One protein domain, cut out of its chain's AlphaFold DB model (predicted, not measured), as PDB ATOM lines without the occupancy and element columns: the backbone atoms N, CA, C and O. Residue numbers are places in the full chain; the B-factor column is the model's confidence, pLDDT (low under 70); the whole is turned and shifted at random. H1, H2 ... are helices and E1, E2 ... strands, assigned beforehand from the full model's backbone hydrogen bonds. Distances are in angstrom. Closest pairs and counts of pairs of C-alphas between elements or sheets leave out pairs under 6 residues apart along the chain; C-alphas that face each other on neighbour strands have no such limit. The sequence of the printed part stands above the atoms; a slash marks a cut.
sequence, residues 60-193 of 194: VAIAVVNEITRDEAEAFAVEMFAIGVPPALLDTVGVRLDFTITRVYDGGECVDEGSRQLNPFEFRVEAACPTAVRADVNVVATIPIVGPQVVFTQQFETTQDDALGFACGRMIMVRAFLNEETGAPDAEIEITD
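What this domain is: This is residues 60 to 193 of the 194 residues of an uncharacterized protein of Phycisphaerales bacterium (UniProt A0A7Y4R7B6). Two twisted four-stranded sheets lie face to face as a sandwich, with the long strands E3, E2, E5 and E6 in one layer and E4, E1, E7 and E8 in the other. At one end of it helix H1 crosses strands E5 and E6, and the small helix H2 sits beyond, at the far tip. The printed part has 134 residues, mostly strand, in the order E1 H1 H2 E2 E3 E4 E5 E6 E7 E8; the sheet E3 E2 E5 E6 is antiparallel and the sheet E4 E1 E7 E8 mixed. It is elongated, 51 by 31 by 19 A, and only just compact, close to loose, with a radius of gyration of the C-alphas of 16.6 A.

Where its parts are: Start with E2, residues 94 to 105: from C-alpha 94 at (146.431, 143.176, 138.320) it runs 36.2 A. Beside it look for E3, residues 108 to 117, 30.5 A, and E5, residues 132 to 143, 35.4 A; then E6, residues 147 to 159, 36.0 A, which bends by 50 degrees at residue 151. In the other sheet find E1, residues 60 to 66, 19.6 A, from C-alpha 60 at (169.473, 129.680, 158.158); E4, residues 121 to 128, 23.1 A; E7, residues 171 to 179, 23.1 A; and E8, residues 184 to 192, 25.3 A, which ends with C-alpha 192 at (167.775, 139.013, 163.697). H1 is residues 70 to 81, 15.8 A, and H2 residues 87 to 90.

How they stand to each other: In the first sheet E2 and E3 form a hairpin, with N 101 and O 112 at 2.8 A. E2 and E5 are antiparallel, with N 98 and O 138 at 2.8 A; E5 and E6 form a hairpin, with N 137 and O 154 at 2.8 A. In the second, E4 and E1 are antiparallel, with N 62 and O 125 at 2.8 A; E1 and E7 are parallel, with N 63 and O 172 at 2.8 A; and E7 and E8 form a hairpin, with N 173 and O 190 at 2.8 A. The sheets' facing parts are 9.5 A apart centre to centre, and their strands stand at 26 degrees; between E6 and E8 the closest C-alphas, of Gln 154 and Ala 187, are 6.5 A apart. H1 is on one face of the first sheet, making two layers, helix over sheet, at a height over the sheet of 8.4 A. It lies over E5 and E6, and only just not over E2, on which 2 of its C-alphas fall; it runs across the strands, at 67 degrees to E5 on the local plane. The closest C-alphas of H1 and E6, those of Ala 77 and Val 151, are 6.0 A apart. H2 is not on either sheet and is close but not clearly touching H1, with the C-alphas of Val 78 and Leu 90 at 7.0 A. Every O i to N i+4 pair in H1 is within hydrogen-bond range; H2 is too short for such a pair.

The domain as a whole: The two C-alphas farthest apart, of Ala 88 and Asp 106, are 52.6 A apart. The printed part has no cut. The link from E6 to E7, 11 residues, is long; the others are tight. Mean pLDDT of the printed part is 70.9, and 55 residues are under 70, among them residues 77 to 95, 116 to 127 and 160 to 166.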
ATOM      1  N   VAL A  60     169.854 128.267 158.217       69.19
ATOM      2  CA  VAL A  60     169.473 129.680 158.158       69.19
ATOM      3  C   VAL A  60     167.991 129.769 157.813       69.19
ATOM      4  O   VAL A  60     167.511 129.028 156.952       69.19
ATOM      5  N   ALA A  61     167.280 130.678 158.475       71.00
ATOM      6  CA  ALA A  61     165.928 131.052 158.087       71.00
ATOM      7  C   ALA A  61     166.000 132.324 157.238       71.00
ATOM      8  O   ALA A  61     166.588 133.324 157.647       71.00
ATOM      9  N   ILE A  62     165.420 132.297 156.047       71.25
ATOM     10  CA  ILE A  62     165.349 133.444 155.143       71.25
ATOM     11  C   ILE A  62     163.882 133.824 155.021       71.25
ATOM     12  O   ILE A  62     163.084 133.000 154.592       71.25
ATOM     13  N   ALA A  63     163.529 135.052 155.383       71.56
ATOM     14  CA  ALA A  63     162.193 135.613 155.248       71.56
ATOM     15  C   ALA A  63     162.213 136.757 154.230       71.56
ATOM     16  O   ALA A  63     162.993 137.694 154.356       71.56
ATOM     17  N   VAL A  64     161.347 136.705 153.226       69.50
ATOM     18  CA  VAL A  64     161.078 137.800 152.293       69.50
ATOM     19  C   VAL A  64     159.703 138.350 152.624       69.50
ATOM     20  O   VAL A  64     158.701 137.668 152.430       69.50
ATOM     21  N   VAL A  65     159.662 139.575 153.127       70.56
ATOM     22  CA  VAL A  65     158.446 140.257 153.563       70.56
ATOM     23  C   VAL A  65     158.172 141.416 152.618       70.56
ATOM     24  O   VAL A  65     159.030 142.266 152.386       70.56
ATOM     25  N   ASN A  66     156.959 141.471 152.079       67.31
ATOM     26  CA  ASN A  66     156.491 142.619 151.314       67.31
ATOM     27  C   ASN A  66     155.405 143.354 152.097       67.31
ATOM     28  O   ASN A  66     154.325 142.810 152.330       67.31
ATOM     29  N   GLU A  67     155.678 144.611 152.431       71.25
ATOM     30  CA  GLU A  67     154.724 145.505 153.092       71.25
ATOM     31  C   GLU A  67     153.951 146.371 152.093       71.25
ATOM     32  O   GLU A  67     152.951 146.987 152.452       71.25
ATOM     33  N   ILE A  68     154.373 146.387 150.825       66.62
ATOM     34  CA  ILE A  68     153.730 147.187 149.785       66.62
ATOM     35  C   ILE A  68     152.348 146.619 149.506       66.62
ATOM     36  O   ILE A  68     152.188 145.465 149.088       66.62
ATOM     37  N   THR A  69     151.337 147.450 149.723       68.75
ATOM     38  CA  THR A  69     149.947 147.084 149.503       68.75
ATOM     39  C   THR A  69     149.595 147.129 148.021       68.75
ATOM     40  O   THR A  69     150.249 147.767 147.190       68.75
ATOM     41  N   ARG A  70     148.503 146.447 147.680       65.94
ATOM     42  CA  ARG A  70     147.951 146.464 146.329       65.94
ATOM     43  C   ARG A  70     147.647 147.881 145.846       65.94
ATOM     44  O   ARG A  70     148.054 148.233 144.744       65.94
ATOM     45  N   ASP A  71     146.961 148.671 146.668       69.06
ATOM     46  CA  ASP A  71     146.517 150.024 146.317       69.06
ATOM     47  C   ASP A  71     147.711 150.940 146.017       69.06
ATOM     48  O   ASP A  71     147.685 151.734 145.079       69.06
ATOM     49  N   GLU A  72     148.791 150.787 146.779       71.25
ATOM     50  CA  GLU A  72     150.030 151.533 146.585       71.25
ATOM     51  C   GLU A  72     150.751 151.146 145.288       71.25
ATOM     52  O   GLU A  72     151.179 152.012 144.522       71.25
ATOM     53  N   ALA A  73     150.852 149.848 145.000       67.06
ATOM     54  CA  ALA A  73     151.458 149.387 143.758       67.06
ATOM     55  C   ALA A  73     150.610 149.742 142.526       67.06
ATOM     56  O   ALA A  73     151.163 150.054 141.469       67.06
ATOM     57  N   GLU A  74     149.280 149.730 142.647       69.12
ATOM     58  CA  GLU A  74     148.371 150.221 141.610       69.12
ATOM     59  C   GLU A  74     148.558 151.723 141.384       69.12
ATOM     60  O   GLU A  74     148.703 152.140 140.234       69.12
ATOM     61  N   ALA A  75     148.640 152.532 142.446       72.00
ATOM     62  CA  ALA A  75     148.899 153.966 142.336       72.00
ATOM     63  C   ALA A  75     150.213 154.250 141.590       72.00
ATOM     64  O   ALA A  75     150.226 155.035 140.640       72.00
ATOM     65  N   PHE A  76     151.293 153.546 141.936       70.62
ATOM     66  CA  PHE A  76     152.578 153.698 141.255       70.62
ATOM     67  C   PHE A  76     152.524 153.232 139.794       70.62
ATOM     68  O   PHE A  76     153.032 153.905 138.896       70.62
ATOM     69  N   ALA A  77     151.872 152.097 139.522       68.06
ATOM     70  CA  ALA A  77     151.706 151.599 138.161       68.06
ATOM     71  C   ALA A  77     150.896 152.575 137.292       68.06
ATOM     72  O   ALA A  77     151.208 152.778 136.117       68.06
ATOM     73  N   VAL A  78     149.881 153.214 137.874       69.44
ATOM     74  CA  VAL A  78     149.106 154.265 137.219       69.44
ATOM     75  C   VAL A  78     149.984 155.482 136.930       69.44
ATOM     76  O   VAL A  78     150.043 155.930 135.786       69.44
ATOM     77  N   GLU A  79     150.712 155.998 137.915       69.94
ATOM     78  CA  GLU A  79     151.574 157.168 137.714       69.94
ATOM     79  C   GLU A  79     152.669 156.929 136.667       69.94
ATOM     80  O   GLU A  79     152.911 157.788 135.816       69.94
ATOM     81  N   MET A  80     153.295 155.751 136.682       67.12
ATOM     82  CA  MET A  80     154.403 155.434 135.782       67.12
ATOM     83  C   MET A  80     153.960 155.023 134.376       67.12
ATOM     84  O   MET A  80     154.621 155.372 133.396       67.12
ATOM     85  N   PHE A  81     152.860 154.275 134.250       65.50
ATOM     86  CA  PHE A  81     152.529 153.569 133.008       65.50
ATOM     87  C   PHE A  81     151.135 153.877 132.455       65.50
ATOM     88  O   PHE A  81     150.868 153.563 131.295       65.50
ATOM     89  N   ALA A  82     150.248 154.523 133.219       60.69
ATOM     90  CA  ALA A  82     148.921 154.889 132.723       60.69
ATOM     91  C   ALA A  82     148.889 156.186 131.902       60.69
ATOM     92  O   ALA A  82     147.802 156.669 131.571       60.69
ATOM     93  N   ILE A  83     150.038 156.757 131.522       60.62
ATOM     94  CA  ILE A  83     150.072 157.918 130.624       60.62
ATOM     95  C   ILE A  83     149.417 157.528 129.286       60.62
ATOM     96  O   ILE A  83     150.010 156.858 128.446       60.62
ATOM     97  N   GLY A  84     148.170 157.963 129.089       58.53
ATOM     98  CA  GLY A  84     147.371 157.656 127.896       58.53
ATOM     99  C   GLY A  84     146.476 156.415 127.999       58.53
ATOM    100  O   GLY A  84     145.821 156.078 127.012       58.53
ATOM    101  N   VAL A  85     146.391 155.761 129.162       60.94
ATOM    102  CA  VAL A  85     145.457 154.650 129.400       60.94
ATOM    103  C   VAL A  85     144.110 155.205 129.895       60.94
ATOM    104  O   VAL A  85     144.079 156.017 130.819       60.94
ATOM    105  N   PRO A  86     142.972 154.807 129.291       61.38
ATOM    106  CA  PRO A  86     141.648 155.197 129.764       61.38
ATOM    107  C   PRO A  86     141.439 154.840 131.249       61.38
ATOM    108  O   PRO A  86     141.666 153.686 131.607       61.38
ATOM    109  N   PRO A  87     140.919 155.756 132.088       58.78
ATOM    110  CA  PRO A  87     140.725 155.515 133.523       58.78
ATOM    111  C   PRO A  87     139.916 154.253 133.842       58.78
ATOM    112  O   PRO A  87     140.251 153.522 134.760       58.78
ATOM    113  N   ALA A  88     138.912 153.934 133.017       62.12
ATOM    114  CA  ALA A  88     138.081 152.737 133.173       62.12
ATOM    115  C   ALA A  88     138.837 151.402 132.999       62.12
ATOM    116  O   ALA A  88     138.283 150.349 133.295       62.12
ATOM    117  N   LEU A  89     140.064 151.424 132.471       59.66
ATOM    118  CA  LEU A  89     140.931 150.246 132.370       59.66
ATOM    119  C   LEU A  89     141.920 150.157 133.540       59.66
ATOM    120  O   LEU A  89     142.487 149.093 133.774       59.66
ATOM    121  N   LEU A  90     142.104 151.242 134.295       58.12
ATOM    122  CA  LEU A  90     142.986 151.269 135.462       58.12
ATOM    123  C   LEU A  90     142.384 150.514 136.650       58.12
ATOM    124  O   LEU A  90     143.121 149.861 137.375       58.12
ATOM    125  N   ASP A  91     141.054 150.441 136.729       56.19
ATOM    126  CA  ASP A  91     140.318 149.630 137.716       56.19
ATOM    127  C   ASP A  91     140.528 148.105 137.554       56.19
ATOM    128  O   ASP A  91     139.960 147.302 138.293       56.19
ATOM    129  N   THR A  92     141.300 147.676 136.550       63.31
ATOM    130  CA  THR A  92     141.583 146.259 136.265       63.31
ATOM    131  C   THR A  92     143.074 145.932 136.260       63.31
ATOM    132  O   THR A  92     143.460 144.857 135.796       63.31
ATOM    133  N   VAL A  93     143.916 146.840 136.765       63.34
ATOM    134  CA  VAL A  93     145.342 146.561 136.946       63.34
ATOM    135  C   VAL A  93     145.487 145.400 137.930       63.34
ATOM    136  O   VAL A  93     145.000 145.435 139.055       63.34
ATOM    137  N   GLY A  94     146.109 144.317 137.470       65.94
ATOM    138  CA  GLY A  94     146.431 143.176 138.320       65.94
ATOM    139  C   GLY A  94     147.861 143.308 138.805       65.94
ATOM    140  O   GLY A  94     148.763 143.326 137.973       65.94
ATOM    141  N   VAL A  95     148.091 143.371 140.112       65.81
ATOM    142  CA  VAL A  95     149.451 143.436 140.655       65.81
ATOM    143  C   VAL A  95     149.852 142.083 141.239       65.81
ATOM    144  O   VAL A  95     149.092 141.452 141.980       65.81
ATOM    145  N   ARG A  96     151.049 141.622 140.883       70.06
ATOM    146  CA  ARG A  96     151.678 140.417 141.421       70.06
ATOM    147  C   ARG A  96     153.103 140.720 141.859       70.06
ATOM    148  O   ARG A  96     153.724 141.641 141.334       70.06
ATOM    149  N   LEU A  97     153.614 139.918 142.775       70.50
ATOM    150  CA  LEU A  97     155.011 139.897 143.149       70.50
ATOM    151  C   LEU A  97     155.639 138.602 142.643       70.50
ATOM    152  O   LEU A  97     155.132 137.513 142.909       70.50
ATOM    153  N   ASP A  98     156.735 138.746 141.913       79.94
ATOM    154  CA  ASP A  98     157.593 137.659 141.468       79.94
ATOM    155  C   ASP A  98     158.878 137.713 142.306       79.94
ATOM    156  O   ASP A  98     159.509 138.767 142.388       79.94
ATOM    157  N   PHE A  99     159.255 136.610 142.946       75.94
ATOM    158  CA  PHE A  99     160.475 136.529 143.742       75.94
ATOM    159  C   PHE A  99     161.380 135.402 143.257       75.94
ATOM    160  O   PHE A  99     160.913 134.364 142.780       75.94
ATOM    161  N   THR A 100     162.676 135.607 143.441       83.62
ATOM    162  CA  THR A 100     163.718 134.616 143.205       83.62
ATOM    163  C   THR A 100     164.662 134.645 144.395       83.62
ATOM    164  O   THR A 100     165.208 135.699 144.694       83.62
ATOM    165  N   ILE A 101     164.875 133.522 145.074       81.00
ATOM    166  CA  ILE A 101     165.917 133.374 146.095       81.00
ATOM    167  C   ILE A 101     166.993 132.454 145.543       81.00
ATOM    168  O   ILE A 101     166.715 131.322 145.164       81.00
ATOM    169  N   THR A 102     168.229 132.935 145.506       85.88
ATOM    170  CA  THR A 102     169.398 132.133 145.163       85.88
ATOM    171  C   THR A 102     170.236 131.880 146.407       85.88
ATOM    172  O   THR A 102     170.756 132.813 147.018       85.88
ATOM    173  N   ARG A 103     170.386 130.611 146.775       85.38
ATOM    174  CA  ARG A 103     171.248 130.145 147.866       85.38
ATOM    175  C   ARG A 103     172.530 129.585 147.260       85.38
ATOM    176  O   ARG A 103     172.469 128.680 146.429       85.38
ATOM    177  N   VAL A 104     173.679 130.133 147.636       85.19
ATOM    178  CA  VAL A 104     174.991 129.741 147.101       85.19
ATOM    179  C   VAL A 104     175.723 128.892 148.129       85.19
ATOM    180  O   VAL A 104     175.810 129.263 149.294       85.19
ATOM    181  N   TYR A 105     176.275 127.772 147.682       82.19
ATOM    182  CA  TYR A 105     177.084 126.844 148.463       82.19
ATOM    183  C   TYR A 105     178.423 126.613 147.752       82.19
ATOM    184  O   TYR A 105     178.536 126.793 146.538       82.19
ATOM    185  N   ASP A 106     179.432 126.116 148.468       78.19
ATOM    186  CA  ASP A 106     180.757 125.811 147.894       78.19
ATOM    187  C   ASP A 106     180.722 124.784 146.738       78.19
ATOM    188  O   ASP A 106     181.676 124.669 145.966       78.19
ATOM    189  N   GLY A 107     179.618 124.038 146.601       73.06
ATOM    190  CA  GLY A 107     179.398 123.030 145.561       73.06
ATOM    191  C   GLY A 107     178.415 123.415 144.450       73.06
ATOM    192  O   GLY A 107     178.246 122.625 143.520       73.06
ATOM    193  N   GLY A 108     177.764 124.581 144.521       79.06
ATOM    194  CA  GLY A 108     176.741 124.981 143.549       79.06
ATOM    195  C   GLY A 108     175.750 126.013 144.080       79.06
ATOM    196  O   GLY A 108     175.873 126.502 145.198       79.06
ATOM    197  N   GLU A 109     174.755 126.341 143.262       84.81
ATOM    198  CA  GLU A 109     173.697 127.296 143.597       84.81
ATOM    199  C   GLU A 109     172.319 126.646 143.484       84.81
ATOM    200  O   GLU A 109     172.088 125.775 142.642       84.81
ATOM    201  N   CYS A 110     171.404 127.092 144.335       80.94
ATOM    202  CA  CYS A 110     170.005 126.709 144.311       80.94
ATOM    203  C   CYS A 110     169.149 127.930 144.081       80.94
ATOM    204  O   CYS A 110     169.357 128.944 144.742       80.94
ATOM    205  N   VAL A 111     168.184 127.811 143.179       84.12
ATOM    206  CA  VAL A 111     167.309 128.913 142.799       84.12
ATOM    207  C   VAL A 111     165.872 128.510 143.085       84.12
ATOM    208  O   VAL A 111     165.370 127.541 142.516       84.12
ATOM    209  N   ASP A 112     165.227 129.273 143.955       77.44
ATOM    210  CA  ASP A 112     163.825 129.135 144.321       77.44
ATOM    211  C   ASP A 112     163.050 130.304 143.717       77.44
ATOM    212  O   ASP A 112     163.322 131.463 144.019       77.44
ATOM    213  N   GLU A 113     162.083 130.009 142.854       80.19
ATOM    214  CA  GLU A 113     161.266 131.023 142.187       80.19
ATOM    215  C   GLU A 113     159.809 130.913 142.623       80.19
ATOM    216  O   GLU A 113     159.252 129.819 142.764       80.19
ATOM    217  N   GLY A 114     159.148 132.057 142.769       73.06
ATOM    218  CA  GLY A 114     157.727 132.097 143.050       73.06
ATOM    219  C   GLY A 114     157.045 133.339 142.507       73.06
ATOM    220  O   GLY A 114     157.658 134.356 142.207       73.06
ATOM    221  N   SER A 115     155.727 133.229 142.361       71.25
ATOM    222  CA  SER A 115     154.852 134.329 141.971       71.25
ATOM    223  C   SER A 115     153.608 134.299 142.852       71.25
ATOM    224  O   SER A 115     153.023 133.230 143.084       71.25
ATOM    225  N   ARG A 116     153.225 135.455 143.389       69.50
ATOM    226  CA  ARG A 116     152.078 135.642 144.288       69.50
ATOM    227  C   ARG A 116     151.323 136.911 143.908       69.50
ATOM    228  O   ARG A 116     151.900 137.832 143.345       69.50
ATOM    229  N   GLN A 117     150.019 136.971 144.173       64.81
ATOM    230  CA  GLN A 117     149.293 138.241 144.033       64.81
ATOM    231  C   GLN A 117     149.782 139.235 145.088       64.81
ATOM    232  O   GLN A 117     150.210 138.813 146.161       64.81
ATOM    233  N   LEU A 118     149.716 140.536 144.787       57.44
ATOM    234  CA  LEU A 118     150.130 141.563 145.736       57.44
ATOM    235  C   LEU A 118     149.092 141.704 146.855       57.44
ATOM    236  O   LEU A 118     148.130 142.456 146.750       57.44
ATOM    237  N   ASN A 119     149.293 140.925 147.903       52.06
ATOM    238  CA  ASN A 119     148.825 141.172 149.257       52.06
ATOM    239  C   ASN A 119     150.080 141.179 150.144       52.06
ATOM    240  O   ASN A 119     151.108 140.650 149.703       52.06
ATOM    241  N   PRO A 120     150.039 141.759 151.359       52.56
ATOM    242  CA  PRO A 120     151.120 141.566 152.315       52.56
ATOM    243  C   PRO A 120     151.394 140.069 152.417       52.56
ATOM    244  O   PRO A 120     150.481 139.288 152.691       52.56
ATOM    245  N   PHE A 121     152.612 139.669 152.083       57.44
ATOM    246  CA  PHE A 121     153.011 138.278 152.147       57.44
ATOM    247  C   PHE A 121     154.395 138.207 152.759       57.44
ATOM    248  O   PHE A 121     155.220 139.116 152.633       57.44
ATOM    249  N   GLU A 122     154.612 137.079 153.398       59.19
ATOM    250  CA  GLU A 122     155.890 136.664 153.904       59.19
ATOM    251  C   GLU A 122     156.212 135.334 153.228       59.19
ATOM    252  O   GLU A 122     155.369 134.450 153.122       59.19
ATOM    253  N   PHE A 123     157.402 135.215 152.666       62.44
ATOM    254  CA  PHE A 123     157.892 133.973 152.102       62.44
ATOM    255  C   PHE A 123     159.105 133.548 152.902       62.44
ATOM    256  O   PHE A 123     160.091 134.278 152.960       62.44
ATOM    257  N   ARG A 124     159.020 132.380 153.536       64.12
ATOM    258  CA  ARG A 124     160.087 131.854 154.379       64.12
ATOM    259  C   ARG A 124     160.677 130.591 153.791       64.12
ATOM    260  O   ARG A 124     159.953 129.728 153.308       64.12
ATOM    261  N   VAL A 125     161.997 130.499 153.859       68.38
ATOM    262  CA  VAL A 125     162.767 129.325 153.467       68.38
ATOM    263  C   VAL A 125     163.740 129.018 154.583       68.38
ATOM    264  O   VAL A 125     164.574 129.853 154.932       68.38
ATOM    265  N   GLU A 126     163.650 127.808 155.115       68.88
ATOM    266  CA  GLU A 126     164.730 127.230 155.901       68.88
ATOM    267  C   GLU A 126     165.662 126.470 154.966       68.88
ATOM    268  O   GLU A 126     165.233 125.763 154.053       68.88
ATOM    269  N   ALA A 127     166.960 126.657 155.157       67.25
ATOM    270  CA  ALA A 127     167.972 126.031 154.326       67.25
ATOM    271  C   ALA A 127     169.182 125.629 155.164       67.25
ATOM    272  O   ALA A 127     169.494 126.289 156.157       67.25
ATOM    273  N   ALA A 128     169.919 124.608 154.711       75.00
ATOM    274  CA  ALA A 128     171.294 124.413 155.178       75.00
ATOM    275  C   ALA A 128     172.080 125.707 154.947       75.00
ATOM    276  O   ALA A 128     171.840 126.391 153.946       75.00
ATOM    277  N   CYS A 129     172.990 126.045 155.860       76.75
ATOM    278  CA  CYS A 129     173.645 127.345 155.846       76.75
ATOM    279  C   CYS A 129     174.429 127.589 154.536       76.75
ATOM    280  O   CYS A 129     175.416 126.895 154.273       76.75
ATOM    281  N   PRO A 130     173.997 128.547 153.695       79.06
ATOM    282  CA  PRO A 130     174.683 128.888 152.461       79.06
ATOM    283  C   PRO A 130     175.855 129.837 152.733       79.06
ATOM    284  O   PRO A 130     175.888 130.543 153.739       79.06
ATOM    285  N   THR A 131     176.797 129.904 151.797       82.44
ATOM    286  CA  THR A 131     177.899 130.876 151.817       82.44
ATOM    287  C   THR A 131     177.464 132.252 151.319       82.44
ATOM    288  O   THR A 131     178.066 133.262 151.677       82.44
ATOM    289  N   ALA A 132     176.400 132.322 150.516       83.56
ATOM    290  CA  ALA A 132     175.747 133.576 150.156       83.56
ATOM    291  C   ALA A 132     174.254 133.376 149.893       83.56
ATOM    292  O   ALA A 132     173.816 132.308 149.460       83.56
ATOM    293  N   VAL A 133     173.478 134.430 150.111       83.06
ATOM    294  CA  VAL A 133     172.061 134.493 149.752       83.06
ATOM    295  C   VAL A 133     171.852 135.707 148.871       83.06
ATOM    296  O   VAL A 133     172.297 136.807 149.191       83.06
ATOM    297  N   ARG A 134     171.150 135.505 147.761       85.56
ATOM    298  CA  ARG A 134     170.616 136.578 146.930       85.56
ATOM    299  C   ARG A 134     169.108 136.456 146.884       85.56
ATOM    300  O   ARG A 134     168.608 135.341 146.775       85.56
ATOM    301  N   ALA A 135     168.385 137.563 146.933       77.88
ATOM    302  CA  ALA A 135     166.969 137.556 146.598       77.88
ATOM    303  C   ALA A 135     166.624 138.722 145.687       77.88
ATOM    304  O   ALA A 135     166.989 139.865 145.949       77.88
ATOM    305  N   ASP A 136     165.884 138.412 144.637       82.50
ATOM    306  CA  ASP A 136     165.291 139.374 143.735       82.50
ATOM    307  C   ASP A 136     163.790 139.405 143.996       82.50
ATOM    308  O   ASP A 136     163.119 138.374 143.951       82.50
ATOM    309  N   VAL A 137     163.253 140.591 144.252       77.88
ATOM    310  CA  VAL A 137     161.826 140.830 144.457       77.88
ATOM    311  C   VAL A 137     161.352 141.815 143.401       77.88
ATOM    312  O   VAL A 137     161.804 142.957 143.336       77.88
ATOM    313  N   ASN A 138     160.433 141.374 142.554       79.56
ATOM    314  CA  ASN A 138     159.882 142.155 141.460       79.56
ATOM    315  C   ASN A 138     158.394 142.356 141.678       79.56
ATOM    316  O   ASN A 138     157.633 141.391 141.729       79.56
ATOM    317  N   VAL A 139     157.947 143.605 141.708       72.44
ATOM    318  CA  VAL A 139     156.516 143.897 141.642       72.44
ATOM    319  C   VAL A 139     156.135 144.156 140.201       72.44
ATOM    320  O   VAL A 139     156.709 145.006 139.523       72.44
ATOM    321  N   VAL A 140     155.168 143.389 139.717       75.44
ATOM    322  CA  VAL A 140     154.723 143.389 138.330       75.44
ATOM    323  C   VAL A 140     153.254 143.782 138.282       75.44
ATOM    324  O   VAL A 140     152.383 143.080 138.795       75.44
ATOM    325  N   ALA A 141     152.969 144.891 137.612       71.19
ATOM    326  CA  ALA A 141     151.621 145.339 137.323       71.19
ATOM    327  C   ALA A 141     151.240 144.899 135.913       71.19
ATOM    328  O   ALA A 141     151.911 145.206 134.933       71.19
ATOM    329  N   THR A 142     150.135 144.185 135.789       74.12
ATOM    330  CA  THR A 142     149.542 143.823 134.508       74.12
ATOM    331  C   THR A 142     148.483 144.846 134.168       74.12
ATOM    332  O   THR A 142     147.395 144.849 134.743       74.12
ATOM    333  N   ILE A 143     148.810 145.713 133.216       71.62
ATOM    334  CA  ILE A 143     147.919 146.776 132.763       71.62
ATOM    335  C   ILE A 143     147.202 146.282 131.505       71.62
ATOM    336  O   ILE A 143     147.860 145.790 130.578       71.62
ATOM    337  N   PRO A 144     145.867 146.407 131.411       64.06
ATOM    338  CA  PRO A 144     145.160 146.058 130.186       64.06
ATOM    339  C   PRO A 144     145.745 146.812 128.990       64.06
ATOM    340  O   PRO A 144     146.058 147.995 129.091       64.06
ATOM    341  N   ILE A 145     145.859 146.142 127.839       69.56
ATOM    342  CA  ILE A 145     146.409 146.679 126.574       69.56
ATOM    343  C   ILE A 145     147.940 146.818 126.562       69.56
ATOM    344  O   ILE A 145     148.549 146.531 125.533       69.56
ATOM    345  N   VAL A 146     148.567 147.202 127.675       71.94
ATOM    346  CA  VAL A 146     150.031 147.362 127.772       71.94
ATOM    347  C   VAL A 146     150.725 146.034 128.106       71.94
ATOM    348  O   VAL A 146     151.816 145.763 127.609       71.94
ATOM    349  N   GLY A 147     150.073 145.172 128.890       68.88
ATOM    350  CA  GLY A 147     150.633 143.909 129.372       68.88
ATOM    351  C   GLY A 147     151.367 144.052 130.714       68.88
ATOM    352  O   GLY A 147     151.209 145.071 131.391       68.88
ATOM    353  N   PRO A 148     152.134 143.029 131.136       73.25
ATOM    354  CA  PRO A 148     152.890 143.059 132.385       73.25
ATOM    355  C   PRO A 148     154.032 144.074 132.307       73.25
ATOM    356  O   PRO A 148     154.810 144.073 131.355       73.25
ATOM    357  N   GLN A 149     154.123 144.927 133.317       72.25
ATOM    358  CA  GLN A 149     155.153 145.938 133.502       72.25
ATOM    359  C   GLN A 149     155.810 145.721 134.858       72.25
ATOM    360  O   GLN A 149     155.117 145.561 135.864       72.25
ATOM    361  N   VAL A 150     157.140 145.723 134.886       75.38
ATOM    362  CA  VAL A 150     157.881 145.737 136.148       75.38
ATOM    363  C   VAL A 150     157.737 147.134 136.740       75.38
ATOM    364  O   VAL A 150     158.192 148.116 136.159       75.38
ATOM    365  N   VAL A 151     157.043 147.202 137.869       70.19
ATOM    366  CA  VAL A 151     156.798 148.410 138.656       70.19
ATOM    367  C   VAL A 151     158.094 148.810 139.335       70.19
ATOM    368  O   VAL A 151     158.551 149.939 139.189       70.19
ATOM    369  N   PHE A 152     158.726 147.849 140.003       73.88
ATOM    370  CA  PHE A 152     160.062 147.992 140.549       73.88
ATOM    371  C   PHE A 152     160.700 146.616 140.762       73.88
ATOM    372  O   PHE A 152     160.011 145.594 140.842       73.88
ATOM    373  N   THR A 153     162.024 146.634 140.881       79.56
ATOM    374  CA  THR A 153     162.866 145.488 141.218       79.56
ATOM    375  C   THR A 153     163.703 145.862 142.429       79.56
ATOM    376  O   THR A 153     164.335 146.917 142.431       79.56
ATOM    377  N   GLN A 154     163.730 144.993 143.429       74.56
ATOM    378  CA  GLN A 154     164.659 145.059 144.549       74.56
ATOM    379  C   GLN A 154     165.569 143.844 144.484       74.56
ATOM    380  O   GLN A 154     165.095 142.726 144.292       74.56
ATOM    381  N   GLN A 155     166.870 144.075 144.615       78.38
ATOM    382  CA  GLN A 155     167.869 143.017 144.636       78.38
ATOM    383  C   GLN A 155     168.606 143.086 145.960       78.38
ATOM    384  O   GLN A 155     169.062 144.151 146.379       78.38
ATOM    385  N   PHE A 156     168.731 141.936 146.593       75.94
ATOM    386  CA  PHE A 156     169.462 141.737 147.822       75.94
ATOM    387  C   PHE A 156     170.557 140.713 147.566       75.94
ATOM    388  O   PHE A 156     170.336 139.697 146.910       75.94
ATOM    389  N   GLU A 157     171.732 140.978 148.121       80.44
ATOM    390  CA  GLU A 157     172.827 140.027 148.193       80.44
ATOM    391  C   GLU A 157     173.519 140.176 149.545       80.44
ATOM    392  O   GLU A 157     173.816 141.286 149.988       80.44
ATOM    393  N   THR A 158     173.773 139.050 150.199       77.25
ATOM    394  CA  THR A 158     174.579 138.974 151.414       77.25
ATOM    395  C   THR A 158     175.437 137.723 151.394       77.25
ATOM    396  O   THR A 158     175.079 136.697 150.811       77.25
ATOM    397  N   THR A 159     176.582 137.817 152.042       81.50
ATOM    398  CA  THR A 159     177.589 136.771 152.158       81.50
ATOM    399  C   THR A 159     177.720 136.366 153.616       81.50
ATOM    400  O   THR A 159     177.560 137.171 154.541       81.50
ATOM    401  N   GLN A 160     178.010 135.092 153.824       69.94
ATOM    402  CA  GLN A 160     178.458 134.598 155.108       69.94
ATOM    403  C   GLN A 160     179.814 135.260 155.408       69.94
ATOM    404  O   GLN A 160     180.721 135.222 154.575       69.94
ATOM    405  N   ASP A 161     179.947 135.857 156.595       64.38
ATOM    406  CA  ASP A 161     181.223 136.338 157.162       64.38
ATOM    407  C   ASP A 161     181.822 137.680 156.664       64.38
ATOM    408  O   ASP A 161     182.999 137.963 156.902       64.38
ATOM    409  N   ASP A 162     181.032 138.584 156.073       52.25
ATOM    410  CA  ASP A 162     181.422 140.005 156.026       52.25
ATOM    411  C   ASP A 162     181.048 140.717 157.342       52.25
ATOM    412  O   ASP A 162     180.144 140.296 158.056       52.25
ATOM    413  N   ALA A 163     181.698 141.834 157.692       51.06
ATOM    414  CA  ALA A 163     181.411 142.598 158.926       51.06
ATOM    415  C   ALA A 163     179.948 143.113 159.051       51.06
ATOM    416  O   ALA A 163     179.596 143.725 160.060       51.06
ATOM    417  N   LEU A 164     179.130 142.881 158.017       53.41
ATOM    418  CA  LEU A 164     177.693 143.148 157.886       53.41
ATOM    419  C   LEU A 164     176.904 141.920 157.352       53.41
ATOM    420  O   LEU A 164     175.734 142.054 157.009       53.41
ATOM    421  N   GLY A 165     177.551 140.758 157.221       61.66
ATOM    422  CA  GLY A 165     176.992 139.518 156.680       61.66
ATOM    423  C   GLY A 165     176.143 138.738 157.687       61.66
ATOM    424  O   GLY A 165     175.947 139.164 158.828       61.66
ATOM    425  N   PHE A 166     175.632 137.579 157.269       69.31
ATOM    426  CA  PHE A 166     174.813 136.709 158.123       69.31
ATOM    427  C   PHE A 166     175.627 135.573 158.749       69.31
ATOM    428  O   PHE A 166     176.662 135.157 158.230       69.31
ATOM    429  N   ALA A 167     175.132 135.073 159.880       70.31
ATOM    430  CA  ALA A 167     175.657 133.892 160.552       70.31
ATOM    431  C   ALA A 167     174.605 132.781 160.518       70.31
ATOM    432  O   ALA A 167     173.404 133.060 160.571       70.31
ATOM    433  N   CYS A 168     175.057 131.532 160.452       73.38
ATOM    434  CA  CYS A 168     174.177 130.378 160.578       73.38
ATOM    435  C   CYS A 168     173.472 130.397 161.946       73.38
ATOM    436  O   CYS A 168     174.026 130.887 162.933       73.38
ATOM    437  N   GLY A 169     172.238 129.901 162.004       67.38
ATOM    438  CA  GLY A 169     171.383 129.956 163.192       67.38
ATOM    439  C   GLY A 169     170.687 131.302 163.418       67.38
ATOM    440  O   GLY A 169     170.084 131.491 164.471       67.38
ATOM    441  N   ARG A 170     170.773 132.238 162.464       71.06
ATOM    442  CA  ARG A 170     170.067 133.532 162.488       71.06
ATOM    443  C   ARG A 170     169.001 133.601 161.397       71.06
ATOM    444  O   ARG A 170     169.018 132.813 160.448       71.06
ATOM    445  N   MET A 171     168.093 134.563 161.532       72.00
ATOM    446  CA  MET A 171     167.127 134.895 160.492       72.00
ATOM    447  C   MET A 171     167.637 136.058 159.641       72.00
ATOM    448  O   MET A 171     168.110 137.068 160.164       72.00
ATOM    449  N   ILE A 172     167.506 135.920 158.324       74.62
ATOM    450  CA  ILE A 172     167.681 137.009 157.366       74.62
ATOM    451  C   ILE A 172     166.294 137.453 156.915       74.62
ATOM    452  O   ILE A 172     165.619 136.714 156.202       74.62
ATOM    453  N   MET A 173     165.877 138.652 157.306       75.25
ATOM    454  CA  MET A 173     164.634 139.259 156.852       75.25
ATOM    455  C   MET A 173     164.932 140.293 155.766       75.25
ATOM    456  O   MET A 173     165.655 141.259 155.988       75.25
ATOM    457  N   VAL A 174     164.359 140.092 154.586       74.06
ATOM    458  CA  VAL A 174     164.394 141.023 153.457       74.06
ATOM    459  C   VAL A 174     163.034 141.694 153.385       74.06
ATOM    460  O   VAL A 174     162.040 141.030 153.098       74.06
ATOM    461  N   ARG A 175     162.980 142.997 153.652       74.44
ATOM    462  CA  ARG A 175     161.736 143.765 153.670       74.44
ATOM    463  C   ARG A 175     161.674 144.711 152.481       74.44
ATOM    464  O   ARG A 175     162.526 145.582 152.340       74.44
ATOM    465  N   ALA A 176     160.629 144.568 151.674       72.19
ATOM    466  CA  ALA A 176     160.262 145.515 150.629       72.19
ATOM    467  C   ALA A 176     159.139 146.437 151.134       72.19
ATOM    468  O   ALA A 176     158.078 145.955 151.542       72.19
ATOM    469  N   PHE A 177     159.358 147.752 151.094       73.12
ATOM    470  CA  PHE A 177     158.425 148.761 151.606       73.12
ATOM    471  C   PHE A 177     158.399 150.019 150.724       73.12
ATOM    472  O   PHE A 177     159.200 150.174 149.802       73.12
ATOM    473  N   LEU A 178     157.459 150.929 150.986       71.88
ATOM    474  CA  LEU A 178     157.470 152.267 150.395       71.88
ATOM    475  C   LEU A 178     158.124 153.256 151.345       71.88
ATOM    476  O   LEU A 178     157.680 153.450 152.474       71.88
ATOM    477  N   ASN A 179     159.171 153.915 150.867       73.75
ATOM    478  CA  ASN A 179     159.859 154.930 151.632       73.75
ATOM    479  C   ASN A 179     158.976 156.183 151.734       73.75
ATOM    480  O   ASN A 179     158.737 156.871 150.742       73.75
ATOM    481  N   GLU A 180     158.500 156.489 152.942       73.62
ATOM    482  CA  GLU A 180     157.555 157.587 153.194       73.62
ATOM    483  C   GLU A 180     158.110 158.976 152.828       73.62
ATOM    484  O   GLU A 180     157.344 159.888 152.512       73.62
ATOM    485  N   GLU A 181     159.435 159.159 152.852       73.81
ATOM    486  CA  GLU A 181     160.069 160.439 152.522       73.81
ATOM    487  C   GLU A 181     160.145 160.678 151.013       73.81
ATOM    488  O   GLU A 181     160.041 161.816 150.547       73.81
ATOM    489  N   THR A 182     160.349 159.610 150.243       75.44
ATOM    490  CA  THR A 182     160.571 159.687 148.792       75.44
ATOM    491  C   THR A 182     159.355 159.267 147.973       75.44
ATOM    492  O   THR A 182     159.280 159.603 146.791       75.44
ATOM    493  N   GLY A 183     158.409 158.546 148.579       68.25
ATOM    494  CA  GLY A 183     157.303 157.881 147.890       68.25
ATOM    495  C   GLY A 183     157.758 156.769 146.940       68.25
ATOM    496  O   GLY A 183     156.969 156.322 146.111       68.25
ATOM    497  N   ALA A 184     159.028 156.356 147.011       70.75
ATOM    498  CA  ALA A 184     159.609 155.351 146.135       70.75
ATOM    499  C   ALA A 184     159.679 153.981 146.831       70.75
ATOM    500  O   ALA A 184     159.847 153.924 148.052       70.75
ATOM    501  N   PRO A 185     159.581 152.872 146.076       68.06
ATOM    502  CA  PRO A 185     159.856 151.539 146.601       68.06
ATOM    503  C   PRO A 185     161.297 151.441 147.102       68.06
ATOM    504  O   PRO A 185     162.219 151.869 146.406       68.06
ATOM    505  N   ASP A 186     161.477 150.851 148.278       74.00
ATOM    506  CA  ASP A 186     162.765 150.693 148.948       74.00
ATOM    507  C   ASP A 186     162.857 149.325 149.642       74.00
ATOM    508  O   ASP A 186     161.844 148.639 149.835       74.00
ATOM    509  N   ALA A 187     164.085 148.919 149.956       70.44
ATOM    510  CA  ALA A 187     164.420 147.603 150.484       70.44
ATOM    511  C   ALA A 187     165.321 147.729 151.708       70.44
ATOM    512  O   ALA A 187     166.304 148.471 151.680       70.44
ATOM    513  N   GLU A 188     165.078 146.924 152.735       75.00
ATOM    514  CA  GLU A 188     166.029 146.756 153.830       75.00
ATOM    515  C   GLU A 188     166.276 145.286 154.158       75.00
ATOM    516  O   GLU A 188     165.431 144.416 153.937       75.00
ATOM    517  N   ILE A 189     167.474 145.018 154.673       71.94
ATOM    518  CA  ILE A 189     167.871 143.705 155.171       71.94
ATOM    519  C   ILE A 189     168.067 143.845 156.668       71.94
ATOM    520  O   ILE A 189     168.891 144.642 157.122       71.94
ATOM    521  N   GLU A 190     167.348 143.032 157.422       77.31
ATOM    522  CA  GLU A 190     167.498 142.915 158.861       77.31
ATOM    523  C   GLU A 190     167.999 141.508 159.196       77.31
ATOM    524  O   GLU A 190     167.488 140.513 158.683       77.31
ATOM    525  N   ILE A 191     169.027 141.417 160.043       71.56
ATOM    526  CA  ILE A 191     169.558 140.134 160.517       71.56
ATOM    527  C   ILE A 191     169.251 140.019 162.005       71.56
ATOM    528  O   ILE A 191     169.908 140.657 162.841       71.56
ATOM    529  N   THR A 192     168.274 139.188 162.334       69.00
ATOM    530  CA  THR A 192     167.775 139.013 163.697       69.00
ATOM    531  C   THR A 192     168.222 137.680 164.279       69.00
ATOM    532  O   THR A 192     168.547 136.728 163.566       69.00
ATOM    533  N   ASP A 193     168.289 137.634 165.608       63.91
ATOM    534  CA  ASP A 193     168.332 136.349 166.304       63.91
ATOM    535  C   ASP A 193     166.959 135.666 166.122       63.91
ATOM    536  O   ASP A 193     165.966 136.386 165.958       63.91
TER     537      ASP A 193